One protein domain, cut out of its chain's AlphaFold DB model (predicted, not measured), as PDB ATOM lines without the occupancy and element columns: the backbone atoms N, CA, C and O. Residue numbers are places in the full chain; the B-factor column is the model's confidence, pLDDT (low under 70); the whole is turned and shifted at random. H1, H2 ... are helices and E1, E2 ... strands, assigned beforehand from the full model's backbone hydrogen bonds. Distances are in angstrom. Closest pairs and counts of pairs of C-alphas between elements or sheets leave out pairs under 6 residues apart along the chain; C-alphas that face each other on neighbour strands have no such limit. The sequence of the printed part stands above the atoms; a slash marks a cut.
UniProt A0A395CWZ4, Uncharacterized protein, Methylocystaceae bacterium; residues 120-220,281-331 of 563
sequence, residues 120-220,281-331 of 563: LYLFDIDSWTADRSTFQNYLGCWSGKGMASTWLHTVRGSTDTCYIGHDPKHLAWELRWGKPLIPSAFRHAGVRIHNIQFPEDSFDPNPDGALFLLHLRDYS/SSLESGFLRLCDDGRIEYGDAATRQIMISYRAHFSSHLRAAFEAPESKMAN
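This is residues 120 to 220 and 281 to 331 of the 563 residues of an uncharacterized protein of Methylocystaceae bacterium (UniProt A0A395CWZ4). There is little regular structure: loops surround a small mixed sheet, E1 E4 E2, near the middle and an antiparallel sheet, E3 E5 E6, at one end. H2 leads from the second sheet toward H3; H1 lies far out. The printed part has 152 residues, 54 in three named helices and six named strands, order E1 H1 E2 E3 E4 E5 E6 H2 H3, class mixed. It is compact, radius of gyration of the C-alphas 15.6 A, spanning 49 by 38 by 33 A.

E1, residues 120 to 123, begins at C-alpha (121.434, 121.049, 101.567). H1 is 132 to 140, E2 150 to 153, E3 161 to 163, E4 211 to 215, E5 287 to 290, E6 296 to 298, H2 301 to 312, 16.6 A long, and H3 314 to 323, ending at C-alpha (141.312, 126.370, 87.219).

Within hydrogen-bond range, antiparallel E1 and E4 have N 121 and O 212, 2.8 A; parallel E4 and E2 N 150 and O 211, 2.8 A; antiparallel E3 and E5 N 162 and O 288, 2.9 A; hairpin E5 and E6 N 289 and O 297, 2.8 A. H2 only grazes E3 E5 E6; C-alphas 298 and 304 are closest, 5.8 A. H1, H2 and H3 have every O i to N i+4 pair within range.

Residues 221 to 280 are cut out, C-alphas 220 and 281 19.6 A apart. The E3 to E4 link is long. Residues 175 to 178, 187 to 198, 281 and 324 to 331 have pLDDT under 70.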
ATOM      1  N   LEU A 120     120.817 122.126 102.341       93.88
ATOM      2  CA  LEU A 120     121.434 121.049 101.567       93.88
ATOM      3  C   LEU A 120     120.416 120.017 101.098       93.88
ATOM      4  O   LEU A 120     119.676 119.469 101.909       93.88
ATOM      5  N   TYR A 121     120.474 119.673  99.820       93.56
ATOM      6  CA  TYR A 121     119.620 118.677  99.197       93.56
ATOM      7  C   TYR A 121     120.436 117.672  98.391       93.56
ATOM      8  O   TYR A 121     121.500 117.989  97.849       93.56
ATOM      9  N   LEU A 122     119.894 116.460  98.275       93.31
ATOM     10  CA  LEU A 122     120.367 115.459  97.329       93.31
ATOM     11  C   LEU A 122     119.416 115.417  96.133       93.31
ATOM     12  O   LEU A 122     118.225 115.148  96.296       93.31
ATOM     13  N   PHE A 123     119.935 115.702  94.944       93.06
ATOM     14  CA  PHE A 123     119.175 115.729  93.700       93.06
ATOM     15  C   PHE A 123     119.501 114.504  92.845       93.06
ATOM     16  O   PHE A 123     120.660 114.110  92.688       93.06
ATOM     17  N   ASP A 124     118.468 113.969  92.210       89.94
ATOM     18  CA  ASP A 124     118.585 113.289  90.928       89.94
ATOM     19  C   ASP A 124     118.108 114.236  89.805       89.94
ATOM     20  O   ASP A 124     118.031 115.448  89.984       89.94
ATOM     21  N   ILE A 125     117.818 113.717  88.612       91.94
ATOM     22  CA  ILE A 125     117.292 114.521  87.507       91.94
ATOM     23  C   ILE A 125     115.842 114.949  87.745       91.94
ATOM     24  O   ILE A 125     115.517 116.095  87.480       91.94
ATOM     25  N   ASP A 126     114.961 114.068  88.212       94.75
ATOM     26  CA  ASP A 126     113.516 114.365  88.314       94.75
ATOM     27  C   ASP A 126     112.997 114.362  89.749       94.75
ATOM     28  O   ASP A 126     111.794 114.490  89.992       94.75
ATOM     29  N   SER A 127     113.896 114.186  90.706       94.00
ATOM     30  CA  SER A 127     113.553 114.091  92.111       94.00
ATOM     31  C   SER A 127     114.638 114.688  92.983       94.00
ATOM     32  O   SER A 127     115.805 114.783  92.607       94.00
ATOM     33  N   TRP A 128     114.228 115.071  94.177       93.44
ATOM     34  CA  TRP A 128     115.103 115.471  95.256       93.44
ATOM     35  C   TRP A 128     114.728 114.671  96.499       93.44
ATOM     36  O   TRP A 128     113.636 114.105  96.602       93.44
ATOM     37  N   THR A 129     115.643 114.586  97.453       85.75
ATOM     38  CA  THR A 129     115.356 113.934  98.724       85.75
ATOM     39  C   THR A 129     116.018 114.644  99.894       85.75
ATOM     40  O   THR A 129     117.170 115.078  99.826       85.75
ATOM     41  N   ALA A 130     115.251 114.714 100.974       76.12
ATOM     42  CA  ALA A 130     115.694 114.959 102.336       76.12
ATOM     43  C   ALA A 130     115.252 113.768 103.214       76.12
ATOM     44  O   ALA A 130     114.733 113.930 104.311       76.12
ATOM     45  N   ASP A 131     115.392 112.541 102.699       84.94
ATOM     46  CA  ASP A 131     115.200 111.323 103.485       84.94
ATOM     47  C   ASP A 131     116.509 110.923 104.172       84.94
ATOM     48  O   ASP A 131     117.551 110.761 103.527       84.94
ATOM     49  N   ARG A 132     116.436 110.678 105.484       87.12
ATOM     50  CA  ARG A 132     117.588 110.280 106.304       87.12
ATOM     51  C   ARG A 132     118.314 109.061 105.745       87.12
ATOM     52  O   ARG A 132     119.540 109.070 105.665       87.12
ATOM     53  N   SER A 133     117.582 108.003 105.389       88.00
ATOM     54  CA  SER A 133     118.204 106.741 104.976       88.00
ATOM     55  C   SER A 133     118.946 106.891 103.651       88.00
ATOM     56  O   SER A 133     120.068 106.411 103.499       88.00
ATOM     57  N   THR A 134     118.356 107.635 102.720       89.12
ATOM     58  CA  THR A 134     118.944 107.924 101.415       89.12
ATOM     59  C   THR A 134     120.175 108.805 101.560       89.12
ATOM     60  O   THR A 134     121.212 108.499 100.974       89.12
ATOM     61  N   PHE A 135     120.111 109.834 102.407       88.75
ATOM     62  CA  PHE A 135     121.245 110.713 102.674       88.75
ATOM     63  C   PHE A 135     122.411 109.966 103.342       88.75
ATOM     64  O   PHE A 135     123.557 110.086 102.916       88.75
ATOM     65  N   GLN A 136     122.133 109.131 104.348       86.88
ATOM     66  CA  GLN A 136     123.152 108.305 105.009       86.88
ATOM     67  C   GLN A 136     123.784 107.286 104.051       86.88
ATOM     68  O   GLN A 136     125.006 107.132 104.049       86.88
ATOM     69  N   ASN A 137     122.975 106.627 103.216       89.19
ATOM     70  CA  ASN A 137     123.469 105.704 102.195       89.19
ATOM     71  C   ASN A 137     124.350 106.423 101.175       89.19
ATOM     72  O   ASN A 137     125.423 105.920 100.854       89.19
ATOM     73  N   TYR A 138     123.922 107.603 100.715       90.19
ATOM     74  CA  TYR A 138     124.700 108.434  99.807       90.19
ATOM     75  C   TYR A 138     126.064 108.758 100.405       90.19
ATOM     76  O   TYR A 138     127.071 108.426  99.794       90.19
ATOM     77  N   LEU A 139     126.113 109.310 101.624       87.50
ATOM     78  CA  LEU A 139     127.371 109.632 102.304       87.50
ATOM     79  C   LEU A 139     128.279 108.407 102.486       87.50
ATOM     80  O   LEU A 139     129.489 108.523 102.328       87.50
ATOM     81  N   GLY A 140     127.710 107.233 102.776       85.69
ATOM     82  CA  GLY A 140     128.463 105.985 102.923       85.69
ATOM     83  C   GLY A 140     129.102 105.462 101.629       85.69
ATOM     84  O   GLY A 140     129.945 104.568 101.692       85.69
ATOM     85  N   CYS A 141     128.725 105.995 100.463       85.75
ATOM     86  CA  CYS A 141     129.375 105.685  99.187       85.75
ATOM     87  C   CYS A 141     130.682 106.460  98.965       85.75
ATOM     88  O   CYS A 141     131.435 106.117  98.053       85.75
ATOM     89  N   TRP A 142     130.964 107.472  99.786       83.94
ATOM     90  CA  TRP A 142     132.150 108.319  99.674       83.94
ATOM     91  C   TRP A 142     133.132 107.995 100.792       83.94
ATOM     92  O   TRP A 142     132.735 107.582 101.879       83.94
ATOM     93  N   SER A 143     134.430 108.150 100.522       81.31
ATOM     94  CA  SER A 143     135.437 108.028 101.579       81.31
ATOM     95  C   SER A 143     136.680 108.861 101.301       81.31
ATOM     96  O   SER A 143     137.191 108.904 100.180       81.31
ATOM     97  N   GLY A 144     137.189 109.525 102.339       81.19
ATOM     98  CA  GLY A 144     138.505 110.177 102.338       81.19
ATOM     99  C   GLY A 144     138.709 111.351 101.364       81.19
ATOM    100  O   GLY A 144     139.808 111.909 101.325       81.19
ATOM    101  N   LYS A 145     137.685 111.744 100.598       86.75
ATOM    102  CA  LYS A 145     137.693 112.874  99.656       86.75
ATOM    103  C   LYS A 145     136.483 113.765  99.873       86.75
ATOM    104  O   LYS A 145     135.408 113.264 100.190       86.75
ATOM    105  N   GLY A 146     136.682 115.070  99.728       87.56
ATOM    106  CA  GLY A 146     135.632 116.073  99.838       87.56
ATOM    107  C   GLY A 146     134.633 115.994  98.696       87.56
ATOM    108  O   GLY A 146     134.961 115.579  97.583       87.56
ATOM    109  N   MET A 147     133.412 116.420  98.996       88.62
ATOM    110  CA  MET A 147     132.289 116.386  98.073       88.62
ATOM    111  C   MET A 147     131.843 117.817  97.801       88.62
ATOM    112  O   MET A 147     131.481 118.554  98.723       88.62
ATOM    113  N   ALA A 148     131.916 118.222  96.537       86.50
ATOM    114  CA  ALA A 148     131.477 119.542  96.111       86.50
ATOM    115  C   ALA A 148     129.946 119.608  96.064       86.50
ATOM    116  O   ALA A 148     129.295 118.647  95.655       86.50
ATOM    117  N   SER A 149     129.388 120.755  96.452       88.50
ATOM    118  CA  SER A 149     127.972 121.063  96.270       88.50
ATOM    119  C   SER A 149     127.790 122.125  95.185       88.50
ATOM    120  O   SER A 149     128.657 122.978  94.967       88.50
ATOM    121  N   THR A 150     126.655 122.062  94.494       88.56
ATOM    122  CA  THR A 150     126.235 123.068  93.516       88.56
ATOM    123  C   THR A 150     125.359 124.107  94.191       88.56
ATOM    124  O   THR A 150     124.334 123.764  94.775       88.56
ATOM    125  N   TRP A 151     125.719 125.379  94.070       87.81
ATOM    126  CA  TRP A 151     124.893 126.478  94.558       87.81
ATOM    127  C   TRP A 151     123.653 126.682  93.667       87.81
ATOM    128  O   TRP A 151     123.791 126.865  92.457       87.81
ATOM    129  N   LEU A 152     122.451 126.711  94.253       89.81
ATOM    130  CA  LEU A 152     121.225 127.186  93.597       89.81
ATOM    131  C   LEU A 152     120.598 128.338  94.377       89.81
ATOM    132  O   LEU A 152     120.386 128.240  95.582       89.81
ATOM    133  N   HIS A 153     120.284 129.435  93.694       88.19
ATOM    134  CA  HIS A 153     119.572 130.545  94.315       88.19
ATOM    135  C   HIS A 153     118.069 130.337  94.194       88.19
ATOM    136  O   HIS A 153     117.555 130.105  93.093       88.19
ATOM    137  N   THR A 154     117.371 130.459  95.321       90.25
ATOM    138  CA  THR A 154     115.916 130.492  95.287       90.25
ATOM    139  C   THR A 154     115.442 131.820  94.712       90.25
ATOM    140  O   THR A 154     116.115 132.854  94.801       90.25
ATOM    141  N   VAL A 155     114.273 131.794  94.080       87.94
ATOM    142  CA  VAL A 155     113.588 133.023  93.691       87.94
ATOM    143  C   VAL A 155     113.161 133.780  94.948       87.94
ATOM    144  O   VAL A 155     112.947 133.194  96.012       87.94
ATOM    145  N   ARG A 156     113.031 135.102  94.820       86.31
ATOM    146  CA  ARG A 156     112.630 135.988  95.919       86.31
ATOM    147  C   ARG A 156     111.386 135.445  96.631       86.31
ATOM    148  O   ARG A 156     110.391 135.141  95.981       86.31
ATOM    149  N   GLY A 157     111.426 135.338  97.956       87.06
ATOM    150  CA  GLY A 157     110.284 134.864  98.746       87.06
ATOM    151  C   GLY A 157     110.020 133.356  98.731       87.06
ATOM    152  O   GLY A 157     109.068 132.923  99.374       87.06
ATOM    153  N   SER A 158     110.821 132.552  98.029       88.56
ATOM    154  CA  SER A 158     110.602 131.107  97.894       88.56
ATOM    155  C   SER A 158     111.669 130.285  98.621       88.56
ATOM    156  O   SER A 158     112.834 130.682  98.716       88.56
ATOM    157  N   THR A 159     111.254 129.113  99.106       90.44
ATOM    158  CA  THR A 159     112.124 128.058  99.647       90.44
ATOM    159  C   THR A 159     112.335 126.887  98.687       90.44
ATOM    160  O   THR A 159     113.149 126.017  98.972       90.44
ATOM    161  N   ASP A 160     111.607 126.838  97.573       91.75
ATOM    162  CA  ASP A 160     111.455 125.632  96.750       91.75
ATOM    163  C   ASP A 160     111.685 125.864  95.252       91.75
ATOM    164  O   ASP A 160     111.902 124.920  94.497       91.75
ATOM    165  N   THR A 161     111.649 127.112  94.799       92.75
ATOM    166  CA  THR A 161     111.679 127.472  93.386       92.75
ATOM    167  C   THR A 161     112.996 128.169  93.090       92.75
ATOM    168  O   THR A 161     113.360 129.143  93.746       92.75
ATOM    169  N   CYS A 162     113.721 127.671  92.092       92.06
ATOM    170  CA  CYS A 162     115.035 128.167  91.702       92.06
ATOM    171  C   CYS A 162     115.023 128.554  90.225       92.06
ATOM    172  O   CYS A 162     114.506 127.815  89.387       92.06
ATOM    173  N   TYR A 163     115.646 129.682  89.889       90.25
ATOM    174  CA  TYR A 163     116.040 129.938  88.505       90.25
ATOM    175  C   TYR A 163     117.261 129.069  88.190       90.25
ATOM    176  O   TYR A 163     118.096 128.867  89.055       90.25
ATOM    177  N   ILE A 164     117.378 128.511  86.994       90.88
ATOM    178  CA  ILE A 164     118.556 127.760  86.542       90.88
ATOM    179  C   ILE A 164     119.051 128.206  85.168       90.88
ATOM    180  O   ILE A 164     120.060 127.686  84.701       90.88
ATOM    181  N   GLY A 165     118.410 129.196  84.545       90.94
ATOM    182  CA  GLY A 165     118.869 129.782  83.289       90.94
ATOM    183  C   GLY A 165     118.316 129.099  82.045       90.94
ATOM    184  O   GLY A 165     117.582 128.121  82.115       90.94
ATOM    185  N   HIS A 166     118.691 129.641  80.886       90.56
ATOM    186  CA  HIS A 166     118.291 129.123  79.571       90.56
ATOM    187  C   HIS A 166     119.474 128.558  78.769       90.56
ATOM    188  O   HIS A 166     119.299 128.150  77.619       90.56
ATOM    189  N   ASP A 167     120.686 128.560  79.335       87.12
ATOM    190  CA  ASP A 167     121.864 128.043  78.643       87.12
ATOM    191  C   ASP A 167     121.821 126.503  78.620       87.12
ATOM    192  O   ASP A 167     121.783 125.869  79.671       87.12
ATOM    193  N   PRO A 168     121.864 125.855  77.442       82.12
ATOM    194  CA  PRO A 168     121.743 124.399  77.323       82.12
ATOM    195  C   PRO A 168     122.917 123.606  77.932       82.12
ATOM    196  O   PRO A 168     122.873 122.372  77.986       82.12
ATOM    197  N   LYS A 169     124.000 124.276  78.324       75.88
ATOM    198  CA  LYS A 169     125.235 123.682  78.849       75.88
ATOM    199  C   LYS A 169     125.538 124.099  80.283       75.88
ATOM    200  O   LYS A 169     126.323 123.414  80.934       75.88
ATOM    201  N   HIS A 170     124.959 125.194  80.760       81.06
ATOM    202  CA  HIS A 170     125.326 125.805  82.030       81.06
ATOM    203  C   HIS A 170     124.088 126.207  82.829       81.06
ATOM    204  O   HIS A 170     123.122 126.725  82.280       81.06
ATOM    205  N   LEU A 171     124.143 126.019  84.149       86.62
ATOM    206  CA  LEU A 171     123.200 126.688  85.044       86.62
ATOM    207  C   LEU A 171     123.426 128.211  84.975       86.62
ATOM    208  O   LEU A 171     124.524 128.652  84.635       86.62
ATOM    209  N   ALA A 172     122.422 129.016  85.334       81.62
ATOM    210  CA  ALA A 172     122.464 130.486  85.290       81.62
ATOM    211  C   ALA A 172     123.697 131.094  85.977       81.62
ATOM    212  O   ALA A 172     124.168 132.160  85.582       81.62
ATOM    213  N   TRP A 173     124.230 130.406  86.985       72.50
ATOM    214  CA  TRP A 173     125.417 130.821  87.727       72.50
ATOM    215  C   TRP A 173     126.605 129.872  87.539       72.50
ATOM    216  O   TRP A 173     127.548 129.932  88.319       72.50
ATOM    217  N   GLU A 174     126.572 129.020  86.510       73.44
ATOM    218  CA  GLU A 174     127.529 127.935  86.271       73.44
ATOM    219  C   GLU A 174     127.705 127.045  87.522       73.44
ATOM    220  O   GLU A 174     126.801 126.942  88.354       73.44
ATOM    221  N   LEU A 175     128.852 126.373  87.668       69.38
ATOM    222  CA  LEU A 175     129.237 125.805  88.956       69.38
ATOM    223  C   LEU A 175     129.860 126.918  89.803       69.38
ATOM    224  O   LEU A 175     131.075 127.129  89.791       69.38
ATOM    225  N   ARG A 176     129.026 127.618  90.570       67.88
ATOM    226  CA  ARG A 176     129.513 128.320  91.755       67.88
ATOM    227  C   ARG A 176     129.704 127.316  92.869       67.88
ATOM    228  O   ARG A 176     128.813 126.520  93.158       67.88
ATOM    229  N   TRP A 177     130.879 127.372  93.484       64.44
ATOM    230  CA  TRP A 177     131.193 126.570  94.651       64.44
ATOM    231  C   TRP A 177     130.223 126.894  95.777       64.44
ATOM    232  O   TRP A 177     130.334 127.949  96.402       64.44
ATOM    233  N   GLY A 178     129.290 125.979  96.035       64.81
ATOM    234  CA  GLY A 178     128.629 125.920  97.326       64.81
ATOM    235  C   GLY A 178     129.610 125.434  98.390       64.81
ATOM    236  O   GLY A 178     130.733 124.997  98.092       64.81
ATOM    237  N   LYS A 179     129.184 125.469  99.653       82.00
ATOM    238  CA  LYS A 179     130.001 124.916 100.731       82.00
ATOM    239  C   LYS A 179     130.154 123.404 100.516       82.00
ATOM    240  O   LYS A 179     129.160 122.713 100.270       82.00
ATOM    241  N   PRO A 180     131.376 122.861 100.545       85.12
ATOM    242  CA  PRO A 180     131.594 121.433 100.354       85.12
ATOM    243  C   PRO A 180     131.438 120.651 101.661       85.12
ATOM    244  O   PRO A 180     131.688 121.177 102.747       85.12
ATOM    245  N   LEU A 181     131.124 119.357 101.554       89.75
ATOM    246  CA  LEU A 181     131.325 118.423 102.662       89.75
ATOM    247  C   LEU A 181     132.804 118.042 102.691       89.75
ATOM    248  O   LEU A 181     133.336 117.479 101.731       89.75
ATOM    249  N   ILE A 182     133.479 118.360 103.792       87.31
ATOM    250  CA  ILE A 182     134.932 118.235 103.910       87.31
ATOM    251  C   ILE A 182     135.291 117.056 104.812       87.31
ATOM    252  O   ILE A 182     134.717 116.942 105.896       87.31
ATOM    253  N   PRO A 183     136.284 116.221 104.448       89.00
ATOM    254  CA  PRO A 183     136.794 115.201 105.348       89.00
ATOM    255  C   PRO A 183     137.329 115.853 106.626       89.00
ATOM    256  O   PRO A 183     138.233 116.692 106.589       89.00
ATOM    257  N   SER A 184     136.806 115.451 107.777       88.94
ATOM    258  CA  SER A 184     137.203 115.971 109.089       88.94
ATOM    259  C   SER A 184     138.706 115.778 109.339       88.94
ATOM    260  O   SER A 184     139.362 116.635 109.932       88.94
ATOM    261  N   ALA A 185     139.275 114.701 108.786       84.75
ATOM    262  CA  ALA A 185     140.689 114.351 108.844       84.75
ATOM    263  C   ALA A 185     141.616 115.266 108.028       84.75
ATOM    264  O   ALA A 185     142.834 115.169 108.189       84.75
ATOM    265  N   PHE A 186     141.095 116.137 107.162       79.50
ATOM    266  CA  PHE A 186     141.913 117.057 106.374       79.50
ATOM    267  C   PHE A 186     142.725 117.988 107.297       79.50
ATOM    268  O   PHE A 186     142.163 118.531 108.239       79.50
ATOM    269  N   ARG A 187     144.044 118.162 107.086       64.31
ATOM    270  CA  ARG A 187     144.963 118.812 108.062       64.31
ATOM    271  C   ARG A 187     145.655 120.095 107.587       64.31
ATOM    272  O   ARG A 187     146.566 120.557 108.273       64.31
ATOM    273  N   HIS A 188     145.304 120.655 106.431       61.59
ATOM    274  CA  HIS A 188     146.065 121.797 105.914       61.59
ATOM    275  C   HIS A 188     145.910 123.027 106.829       61.59
ATOM    276  O   HIS A 188     144.807 123.532 107.039       61.59
ATOM    277  N   ALA A 189     147.022 123.460 107.428       42.81
ATOM    278  CA  ALA A 189     147.059 124.583 108.359       42.81
ATOM    279  C   ALA A 189     146.846 125.901 107.599       42.81
ATOM    280  O   ALA A 189     147.561 126.177 106.638       42.81
ATOM    281  N   GLY A 190     145.877 126.709 108.039       50.25
ATOM    282  CA  GLY A 190     145.547 128.002 107.424       50.25
ATOM    283  C   GLY A 190     144.372 127.981 106.440       50.25
ATOM    284  O   GLY A 190     144.021 129.031 105.915       50.25
ATOM    285  N   VAL A 191     143.740 126.825 106.220       54.00
ATOM    286  CA  VAL A 191     142.490 126.726 105.452       54.00
ATOM    287  C   VAL A 191     141.330 127.119 106.362       54.00
ATOM    288  O   VAL A 191     140.957 126.361 107.263       54.00
ATOM    289  N   ARG A 192     140.767 128.309 106.140       54.78
ATOM    290  CA  ARG A 192     139.426 128.647 106.619       54.78
ATOM    291  C   ARG A 192     138.438 127.734 105.901       54.78
ATOM    292  O   ARG A 192     138.534 127.517 104.695       54.78
ATOM    293  N   ILE A 193     137.467 127.199 106.631       59.81
ATOM    294  CA  ILE A 193     136.393 126.395 106.034       59.81
ATOM    295  C   ILE A 193     135.368 127.327 105.372       59.81
ATOM    296  O   ILE A 193     134.241 127.460 105.835       59.81
ATOM    297  N   HIS A 194     135.793 128.018 104.320       59.78
ATOM    298  CA  HIS A 194     134.963 128.833 103.436       59.78
ATOM    299  C   HIS A 194     135.007 128.261 102.012       59.78
ATOM    300  O   HIS A 194     135.784 127.345 101.727       59.78
ATOM    301  N   ASN A 195     134.169 128.802 101.125       53.41
ATOM    302  CA  ASN A 195     134.157 128.457  99.705       53.41
ATOM    303  C   ASN A 195     135.582 128.581  99.130       53.41
ATOM    304  O   ASN A 195     136.150 129.669  99.119       53.41
ATOM    305  N   ILE A 196     136.134 127.445  98.681       54.91
ATOM    306  CA  ILE A 196     137.420 127.300  97.973       54.91
ATOM    307  C   ILE A 196     138.649 127.748  98.765       54.91
ATOM    308  O   ILE A 196     139.242 128.793  98.527       54.91
ATOM    309  N   GLN A 197     139.105 126.883  99.664       60.47
ATOM    310  CA  GLN A 197     140.476 126.935 100.189       60.47
ATOM    311  C   GLN A 197     141.125 125.544 100.245       60.47
ATOM    312  O   GLN A 197     142.168 125.340 100.866       60.47
ATOM    313  N   PHE A 198     140.485 124.565  99.604       67.94
ATOM    314  CA  PHE A 198     140.915 123.177  99.593       67.94
ATOM    315  C   PHE A 198     141.584 122.863  98.249       67.94
ATOM    316  O   PHE A 198     141.007 123.183  97.209       67.94
ATOM    317  N   PRO A 199     142.772 122.235  98.255       71.81
ATOM    318  CA  PRO A 199     143.424 121.749  97.043       71.81
ATOM    319  C   PRO A 199     142.509 120.835  96.214       71.81
ATOM    320  O   PRO A 199     141.765 120.038  96.789       71.81
ATOM    321  N   GLU A 200     142.595 120.901  94.881       77.56
ATOM    322  CA  GLU A 200     141.796 120.072  93.957       77.56
ATOM    323  C   GLU A 200     141.888 118.574  94.290       77.56
ATOM    324  O   GLU A 200     140.881 117.868  94.327       77.56
ATOM    325  N   ASP A 201     143.084 118.093  94.635       80.25
ATOM    326  CA  ASP A 201     143.335 116.694  94.989       80.25
ATOM    327  C   ASP A 201     142.664 116.262  96.303       80.25
ATOM    328  O   ASP A 201     142.661 115.074  96.630       80.25
ATOM    329  N   SER A 202     142.070 117.189  97.054       80.00
ATOM    330  CA  SER A 202     141.278 116.896  98.251       80.00
ATOM    331  C   SER A 202     139.859 116.438  97.926       80.00
ATOM    332  O   SER A 202     139.204 115.876  98.805       80.00
ATOM    333  N   PHE A 203     139.392 116.637  96.693       84.25
ATOM    334  CA  PHE A 203     138.049 116.281  96.244       84.25
ATOM    335  C   PHE A 203     138.035 114.994  95.428       84.25
ATOM    336  O   PHE A 203     139.073 114.499  94.975       84.25
ATOM    337  N   ASP A 204     136.844 114.420  95.277       84.69
ATOM    338  CA  ASP A 204     136.663 113.280  94.392       84.69
ATOM    339  C   ASP A 204     136.922 113.694  92.927       84.69
ATOM    340  O   ASP A 204     136.425 114.737  92.495       84.69
ATOM    341  N   PRO A 205     137.703 112.922  92.150       80.75
ATOM    342  CA  PRO A 205     138.007 113.256  90.758       80.75
ATOM    343  C   PRO A 205     136.855 112.981  89.775       80.75
ATOM    344  O   PRO A 205     136.912 113.467  88.642       80.75
ATOM    345  N   ASN A 206     135.850 112.193  90.174       82.56
ATOM    346  CA  ASN A 206     134.674 111.818  89.384       82.56
ATOM    347  C   ASN A 206     133.378 111.986  90.204       82.56
ATOM    348  O   ASN A 206     132.643 111.016  90.414       82.56
ATOM    349  N   PRO A 207     133.074 113.208  90.662       85.31
ATOM    350  CA  PRO A 207     131.892 113.456  91.465       85.31
ATOM    351  C   PRO A 207     130.617 113.278  90.636       85.31
ATOM    352  O   PRO A 207     130.588 113.591  89.445       85.31
ATOM    353  N   ASP A 208     129.542 112.837  91.282       86.69
ATOM    354  CA  ASP A 208     128.255 112.587  90.633       86.69
ATOM    355  C   ASP A 208     127.370 113.839  90.512       86.69
ATOM    356  O   ASP A 208     126.328 113.806  89.855       86.69
ATOM    357  N   GLY A 209     127.767 114.939  91.158       88.12
ATOM    358  CA  GLY A 209     127.053 116.211  91.125       88.12
ATOM    359  C   GLY A 209     125.647 116.138  91.710       88.12
ATOM    360  O   GLY A 209     124.758 116.805  91.191       88.12
ATOM    361  N   ALA A 210     125.416 115.287  92.714       91.50
ATOM    362  CA  ALA A 210     124.100 115.127  93.339       91.50
ATOM    363  C   ALA A 210     123.842 116.105  94.499       91.50
ATOM    364  O   ALA A 210     122.695 116.300  94.889       91.50
ATOM    365  N   LEU A 211     124.881 116.723  95.070       92.12
ATOM    366  CA  LEU A 211     124.729 117.666  96.178       92.12
ATOM    367  C   LEU A 211     124.406 119.070  95.672       92.12
ATOM    368  O   LEU A 211     125.196 119.672  94.940       92.12
ATOM    369  N   PHE A 212     123.291 119.615  96.140       92.56
ATOM    370  CA  PHE A 212     122.862 120.977  95.849       92.56
ATOM    371  C   PHE A 212     122.643 121.749  97.144       92.56
ATOM    372  O   PHE A 212     122.019 121.253  98.078       92.56
ATOM    373  N   LEU A 213     123.173 122.967  97.196       92.56
ATOM    374  CA  LEU A 213     123.010 123.897  98.299       92.56
ATOM    375  C   LEU A 213     122.086 125.021  97.837       92.56
ATOM    376  O   LEU A 213     122.493 125.903  97.076       92.56
ATOM    377  N   LEU A 214     120.827 124.949  98.256       93.38
ATOM    378  CA  LEU A 214     119.856 126.012  98.038       93.38
ATOM    379  C   LEU A 214     120.192 127.191  98.946       93.38
ATOM    380  O   LEU A 214     120.466 127.003 100.126       93.38
ATOM    381  N   HIS A 215     120.143 128.401  98.401       92.44
ATOM    382  CA  HIS A 215     120.462 129.626  99.126       92.44
ATOM    383  C   HIS A 215     119.294 130.598  99.106       92.44
ATOM    384  O   HIS A 215     118.961 131.187  98.073       92.44
ATOM    385  N   LEU A 216     118.737 130.796 100.294       92.75
ATOM    386  CA  LEU A 216     117.559 131.587 100.632       92.75
ATOM    387  C   LEU A 216     117.868 133.086 100.726       92.75
ATOM    388  O   LEU A 216     117.290 133.799 101.548       92.75
ATOM    389  N   ARG A 217     118.793 133.574  99.891       85.25
ATOM    390  CA  ARG A 217     119.338 134.933  99.970       85.25
ATOM    391  C   ARG A 217     118.238 135.979 100.068       85.25
ATOM    392  O   ARG A 217     118.281 136.803 100.961       85.25
ATOM    393  N   ASP A 218     117.264 135.939  99.166       85.94
ATOM    394  CA  ASP A 218     116.194 136.935  99.078       85.94
ATOM    395  C   ASP A 218     114.852 136.360  99.567       85.94
ATOM    396  O   ASP A 218     113.791 136.684  99.035       85.94
ATOM    397  N   TYR A 219     114.886 135.476 100.571       90.50
ATOM    398  CA  TYR A 219     113.686 134.830 101.108       90.50
ATOM    399  C   TYR A 219     112.770 135.802 101.863       90.50
ATOM    400  O   TYR A 219     111.568 135.845 101.619       90.50
ATOM    401  N   SER A 220     113.314 136.632 102.756       91.19
ATOM    402  CA  SER A 220     112.507 137.559 103.557       91.19
ATOM    403  C   SER A 220     113.084 138.965 103.548       91.19
ATOM    404  O   SER A 220     114.226 139.191 103.952       91.19
ATOM    405  N   SER A 281     102.453 129.990  90.209       69.62
ATOM    406  CA  SER A 281     101.368 129.056  89.849       69.62
ATOM    407  C   SER A 281     101.586 128.356  88.497       69.62
ATOM    408  O   SER A 281     101.209 127.193  88.346       69.62
ATOM    409  N   SER A 282     102.279 129.007  87.556       77.06
ATOM    410  CA  SER A 282     102.876 128.385  86.371       77.06
ATOM    411  C   SER A 282     104.392 128.560  86.386       77.06
ATOM    412  O   SER A 282     104.883 129.684  86.426       77.06
ATOM    413  N   LEU A 283     105.137 127.456  86.351       87.62
ATOM    414  CA  LEU A 283     106.596 127.492  86.341       87.62
ATOM    415  C   LEU A 283     107.103 127.875  84.939       87.62
ATOM    416  O   LEU A 283     106.824 127.178  83.965       87.62
ATOM    417  N   GLU A 284     107.819 128.991  84.829       89.69
ATOM    418  CA  GLU A 284     108.329 129.493  83.549       89.69
ATOM    419  C   GLU A 284     109.596 128.761  83.081       89.69
ATOM    420  O   GLU A 284     110.317 128.144  83.871       89.69
ATOM    421  N   SER A 285     109.898 128.858  81.780       92.06
ATOM    422  CA  SER A 285     111.164 128.371  81.213       92.06
ATOM    423  C   SER A 285     112.355 128.912  82.004       92.06
ATOM    424  O   SER A 285     112.385 130.080  82.385       92.06
ATOM    425  N   GLY A 286     113.352 128.070  82.244       91.38
ATOM    426  CA  GLY A 286     114.528 128.408  83.032       91.38
ATOM    427  C   GLY A 286     114.338 128.299  84.541       91.38
ATOM    428  O   GLY A 286     115.296 128.561  85.256       91.38
ATOM    429  N   PHE A 287     113.173 127.877  85.043       92.88
ATOM    430  CA  PHE A 287     112.946 127.622  86.469       92.88
ATOM    431  C   PHE A 287     112.698 126.138  86.773       92.88
ATOM    432  O   PHE A 287     112.136 125.394  85.961       92.88
ATOM    433  N   LEU A 288     113.094 125.719  87.976       94.56
ATOM    434  CA  LEU A 288     112.706 124.448  88.587       94.56
ATOM    435  C   LEU A 288     112.002 124.684  89.928       94.56
ATOM    436  O   LEU A 288     112.266 125.690  90.591       94.56
ATOM    437  N   ARG A 289     111.143 123.751  90.341       94.31
ATOM    438  CA  ARG A 289     110.525 123.711  91.673       94.31
ATOM    439  C   ARG A 289     110.737 122.360  92.335       94.31
ATOM    440  O   ARG A 289     110.537 121.321  91.711       94.31
ATOM    441  N   LEU A 290     111.077 122.389  93.615       94.75
ATOM    442  CA  LEU A 290     111.136 121.237  94.502       94.75
ATOM    443  C   LEU A 290     109.744 120.986  95.095       94.75
ATOM    444  O   LEU A 290     109.303 121.705  95.980       94.75
ATOM    445  N   CYS A 291     109.022 119.986  94.591       93.06
ATOM    446  CA  CYS A 291     107.695 119.644  95.102       93.06
ATOM    447  C   CYS A 291     107.789 118.882  96.431       93.06
ATOM    448  O   CYS A 291     108.665 118.031  96.581       93.06
ATOM    449  N   ASP A 292     106.826 119.084  97.335       89.62
ATOM    450  CA  ASP A 292     106.746 118.401  98.642       89.62
ATOM    451  C   ASP A 292     106.729 116.863  98.552       89.62
ATOM    452  O   ASP A 292     107.076 116.168  99.505       89.62
ATOM    453  N   ASP A 293     106.324 116.307  97.406       90.69
ATOM    454  CA  ASP A 293     106.317 114.864  97.142       90.69
ATOM    455  C   ASP A 293     107.675 114.312  96.658       90.69
ATOM    456  O   ASP A 293     107.770 113.142  96.278       90.69
ATOM    457  N   GLY A 294     108.724 115.141  96.667       91.94
ATOM    458  CA  GLY A 294     110.081 114.789  96.260       91.94
ATOM    459  C   GLY A 294     110.328 114.866  94.754       91.94
ATOM    460  O   GLY A 294     111.413 114.500  94.304       91.94
ATOM    461  N   ARG A 295     109.362 115.315  93.940       95.38
ATOM    462  CA  ARG A 295     109.578 115.548  92.501       95.38
ATOM    463  C   ARG A 295     110.230 116.903  92.241       95.38
ATOM    464  O   ARG A 295     110.035 117.853  92.994       95.38
ATOM    465  N   ILE A 296     110.966 116.998  91.137       96.56
ATOM    466  CA  ILE A 296     111.409 118.270  90.564       96.56
ATOM    467  C   ILE A 296     110.507 118.593  89.372       96.56
ATOM    468  O   ILE A 296     110.457 117.851  88.389       96.56
ATOM    469  N   GLU A 297     109.776 119.698  89.464       95.69
ATOM    470  CA  GLU A 297     109.039 120.273  88.342       95.69
ATOM    471  C   GLU A 297     109.962 121.219  87.568       95.69
ATOM    472  O   GLU A 297     110.699 121.999  88.164       95.69
ATOM    473  N   TYR A 298     109.922 121.156  86.239       95.94
ATOM    474  CA  TYR A 298     110.677 122.040  85.351       95.94
ATOM    475  C   TYR A 298     109.706 122.874  84.531       95.94
ATOM    476  O   TYR A 298     108.704 122.337  84.058       95.94
ATOM    477  N   GLY A 299     110.019 124.152  84.311       94.06
ATOM    478  CA  GLY A 299     109.130 125.023  83.541       94.06
ATOM    479  C   GLY A 299     108.930 124.573  82.095       94.06
ATOM    480  O   GLY A 299     107.866 124.771  81.513       94.06
ATOM    481  N   ASP A 300     109.925 123.896  81.517       94.62
ATOM    482  CA  ASP A 300     109.787 123.194  80.244       94.62
ATOM    483  C   ASP A 300     110.817 122.055  80.076       94.62
ATOM    484  O   ASP A 300     111.705 121.818  80.903       94.62
ATOM    485  N   ALA A 301     110.710 121.334  78.956       95.69
ATOM    486  CA  ALA A 301     111.628 120.250  78.612       95.69
ATOM    487  C   ALA A 301     113.067 120.730  78.338       95.69
ATOM    488  O   ALA A 301     114.009 119.960  78.536       95.69
ATOM    489  N   ALA A 302     113.251 121.976  77.885       95.00
ATOM    490  CA  ALA A 302     114.576 122.539  77.637       95.00
ATOM    491  C   ALA A 302     115.314 122.780  78.960       95.00
ATOM    492  O   ALA A 302     116.463 122.379  79.101       95.00
ATOM    493  N   THR A 303     114.614 123.313  79.956       94.69
ATOM    494  CA  THR A 303     115.083 123.557  81.323       94.69
ATOM    495  C   THR A 303     115.516 122.254  81.986       94.69
ATOM    496  O   THR A 303     116.626 122.151  82.506       94.69
ATOM    497  N   ARG A 304     114.710 121.194  81.858       95.50
ATOM    498  CA  ARG A 304     115.102 119.845  82.299       95.50
ATOM    499  C   ARG A 304     116.389 119.356  81.620       95.50
ATOM    500  O   ARG A 304     117.229 118.713  82.249       95.50
ATOM    501  N   GLN A 305     116.561 119.653  80.332       95.19
ATOM    502  CA  GLN A 305     117.746 119.248  79.576       95.19
ATOM    503  C   GLN A 305     119.023 119.965  80.047       95.19
ATOM    504  O   GLN A 305     120.096 119.359  79.969       95.19
ATOM    505  N   ILE A 306     118.914 121.187  80.584       93.81
ATOM    506  CA  ILE A 306     120.024 121.909  81.228       93.81
ATOM    507  C   ILE A 306     120.542 121.108  82.422       93.81
ATOM    508  O   ILE A 306     121.736 120.824  82.483       93.81
ATOM    509  N   MET A 307     119.656 120.661  83.321       92.31
ATOM    510  CA  MET A 307     120.051 119.877  84.501       92.31
ATOM    511  C   MET A 307     120.743 118.559  84.118       92.31
ATOM    512  O   MET A 307     121.782 118.209  84.678       92.31
ATOM    513  N   ILE A 308     120.221 117.851  83.110       93.31
ATOM    514  CA  ILE A 308     120.850 116.627  82.580       93.31
ATOM    515  C   ILE A 308     122.250 116.913  82.041       93.31
ATOM    516  O   ILE A 308     123.195 116.183  82.342       93.31
ATOM    517  N   SER A 309     122.373 117.958  81.222       91.94
ATOM    518  CA  SER A 309     123.638 118.366  80.612       91.94
ATOM    519  C   SER A 309     124.666 118.726  81.682       91.94
ATOM    520  O   SER A 309     125.786 118.218  81.654       91.94
ATOM    521  N   TYR A 310     124.253 119.520  82.669       90.69
ATOM    522  CA  TYR A 310     125.080 119.939  83.790       90.69
ATOM    523  C   TYR A 310     125.587 118.746  84.608       90.69
ATOM    524  O   TYR A 310     126.796 118.607  84.801       90.69
ATOM    525  N   ARG A 311     124.702 117.821  85.015       89.56
ATOM    526  CA  ARG A 311     125.108 116.620  85.766       89.56
ATOM    527  C   ARG A 311     126.053 115.721  84.972       89.56
ATOM    528  O   ARG A 311     127.035 115.235  85.524       89.56
ATOM    529  N   ALA A 312     125.814 115.545  83.672       90.19
ATOM    530  CA  ALA A 312     126.679 114.733  82.813       90.19
ATOM    531  C   ALA A 312     128.101 115.306  82.660       90.19
ATOM    532  O   ALA A 312     129.041 114.556  82.396       90.19
ATOM    533  N   HIS A 313     128.270 116.620  82.834       90.00
ATOM    534  CA  HIS A 313     129.553 117.315  82.707       90.00
ATOM    535  C   HIS A 313     130.066 117.871  84.042       90.00
ATOM    536  O   HIS A 313     131.003 118.673  84.048       90.00
ATOM    537  N   PHE A 314     129.507 117.428  85.174       88.75
ATOM    538  CA  PHE A 314     129.804 117.989  86.491       88.75
ATOM    539  C   PHE A 314     131.300 117.958  86.828       88.75
ATOM    540  O   PHE A 314     131.849 118.965  87.265       88.75
ATOM    541  N   SER A 315     132.008 116.861  86.533       88.06
ATOM    542  CA  SER A 315     133.459 116.782  86.765       88.06
ATOM    543  C   SER A 315     134.251 117.819  85.954       88.06
ATOM    544  O   SER A 315     135.248 118.349  86.438       88.06
ATOM    545  N   SER A 316     133.810 118.137  84.733       87.06
ATOM    546  CA  SER A 316     134.432 119.179  83.904       87.06
ATOM    547  C   SER A 316     134.155 120.570  84.462       87.06
ATOM    548  O   SER A 316     135.063 121.397  84.497       87.06
ATOM    549  N   HIS A 317     132.930 120.819  84.933       85.44
ATOM    550  CA  HIS A 317     132.596 122.062  85.625       85.44
ATOM    551  C   HIS A 317     133.431 122.226  86.898       85.44
ATOM    552  O   HIS A 317     133.957 123.310  87.134       85.44
ATOM    553  N   LEU A 318     133.627 121.147  87.664       83.25
ATOM    554  CA  LEU A 318     134.433 121.159  88.882       83.25
ATOM    555  C   LEU A 318     135.896 121.516  88.608       83.25
ATOM    556  O   LEU A 318     136.435 122.409  89.258       83.25
ATOM    557  N   ARG A 319     136.520 120.877  87.611       81.56
ATOM    558  CA  ARG A 319     137.896 121.205  87.198       81.56
ATOM    559  C   ARG A 319     138.015 122.641  86.708       81.56
ATOM    560  O   ARG A 319     138.892 123.364  87.161       81.56
ATOM    561  N   ALA A 320     137.089 123.079  85.855       80.31
ATOM    562  CA  ALA A 320     137.065 124.458  85.379       80.31
ATOM    563  C   ALA A 320     136.930 125.461  86.534       80.31
ATOM    564  O   ALA A 320     137.520 126.537  86.483       80.31
ATOM    565  N   ALA A 321     136.191 125.104  87.587       76.88
ATOM    566  CA  ALA A 321     136.075 125.928  88.775       76.88
ATOM    567  C   ALA A 321     137.381 125.951  89.592       76.88
ATOM    568  O   ALA A 321     137.724 126.999  90.111       76.88
ATOM    569  N   PHE A 322     138.159 124.869  89.675       75.62
ATOM    570  CA  PHE A 322     139.498 124.921  90.292       75.62
ATOM    571  C   PHE A 322     140.531 125.704  89.473       75.62
ATOM    572  O   PHE A 322     141.434 126.315  90.038       75.62
ATOM    573  N   GLU A 323     140.409 125.680  88.147       70.56
ATOM    574  CA  GLU A 323     141.312 126.370  87.219       70.56
ATOM    575  C   GLU A 323     140.954 127.856  87.027       70.56
ATOM    576  O   GLU A 323     141.739 128.623  86.460       70.56
ATOM    577  N   ALA A 324     139.767 128.280  87.470       59.44
ATOM    578  CA  ALA A 324     139.327 129.658  87.343       59.44
ATOM    579  C   ALA A 324     140.152 130.574  88.269       59.44
ATOM    580  O   ALA A 324     140.294 130.285  89.455       59.44
ATOM    581  N   PRO A 325     140.677 131.712  87.773       46.12
ATOM    582  CA  PRO A 325     141.362 132.671  88.631       46.12
ATOM    583  C   PRO A 325     140.412 133.154  89.739       46.12
ATOM    584  O   PRO A 325     139.264 133.501  89.447       46.12
ATOM    585  N   GLU A 326     140.893 133.218  90.987       42.25
ATOM    586  CA  GLU A 326     140.105 133.573  92.186       42.25
ATOM    587  C   GLU A 326     139.275 134.865  92.006       42.25
ATOM    588  O   GLU A 326     138.170 134.985  92.543       42.25
ATOM    589  N   SER A 327     139.732 135.797  91.154       33.34
ATOM    590  CA  SER A 327     139.026 137.039  90.799       33.34
ATOM    591  C   SER A 327     137.668 136.836  90.108       33.34
ATOM    592  O   SER A 327     136.797 137.701  90.207       33.34
ATOM    593  N   LYS A 328     137.438 135.693  89.447       31.58
ATOM    594  CA  LYS A 328     136.124 135.309  88.898       31.58
ATOM    595  C   LYS A 328     135.232 134.599  89.912       31.58
ATOM    596  O   LYS A 328     134.038 134.492  89.648       31.58
ATOM    597  N   MET A 329     135.788 134.127  91.027       38.25
ATOM    598  CA  MET A 329     135.116 133.230  91.971       38.25
ATOM    599  C   MET A 329     134.675 133.940  93.252       38.25
ATOM    600  O   MET A 329     133.577 133.681  93.730       38.25
ATOM    601  N   ALA A 330     135.473 134.884  93.763       30.02
ATOM    602  CA  ALA A 330     135.132 135.666  94.955       30.02
ATOM    603  C   ALA A 330     134.261 136.901  94.643       30.02
ATOM    604  O   ALA A 330     133.418 137.290  95.443       30.02
ATOM    605  N   ASN A 331     134.419 137.503  93.456       28.75
ATOM    606  CA  ASN A 331     133.778 138.781  93.096       28.75
ATOM    607  C   ASN A 331     132.482 138.656  92.292       28.75
ATOM    608  O   ASN A 331     131.852 139.647  91.918       28.75
TER     609      ASN A 331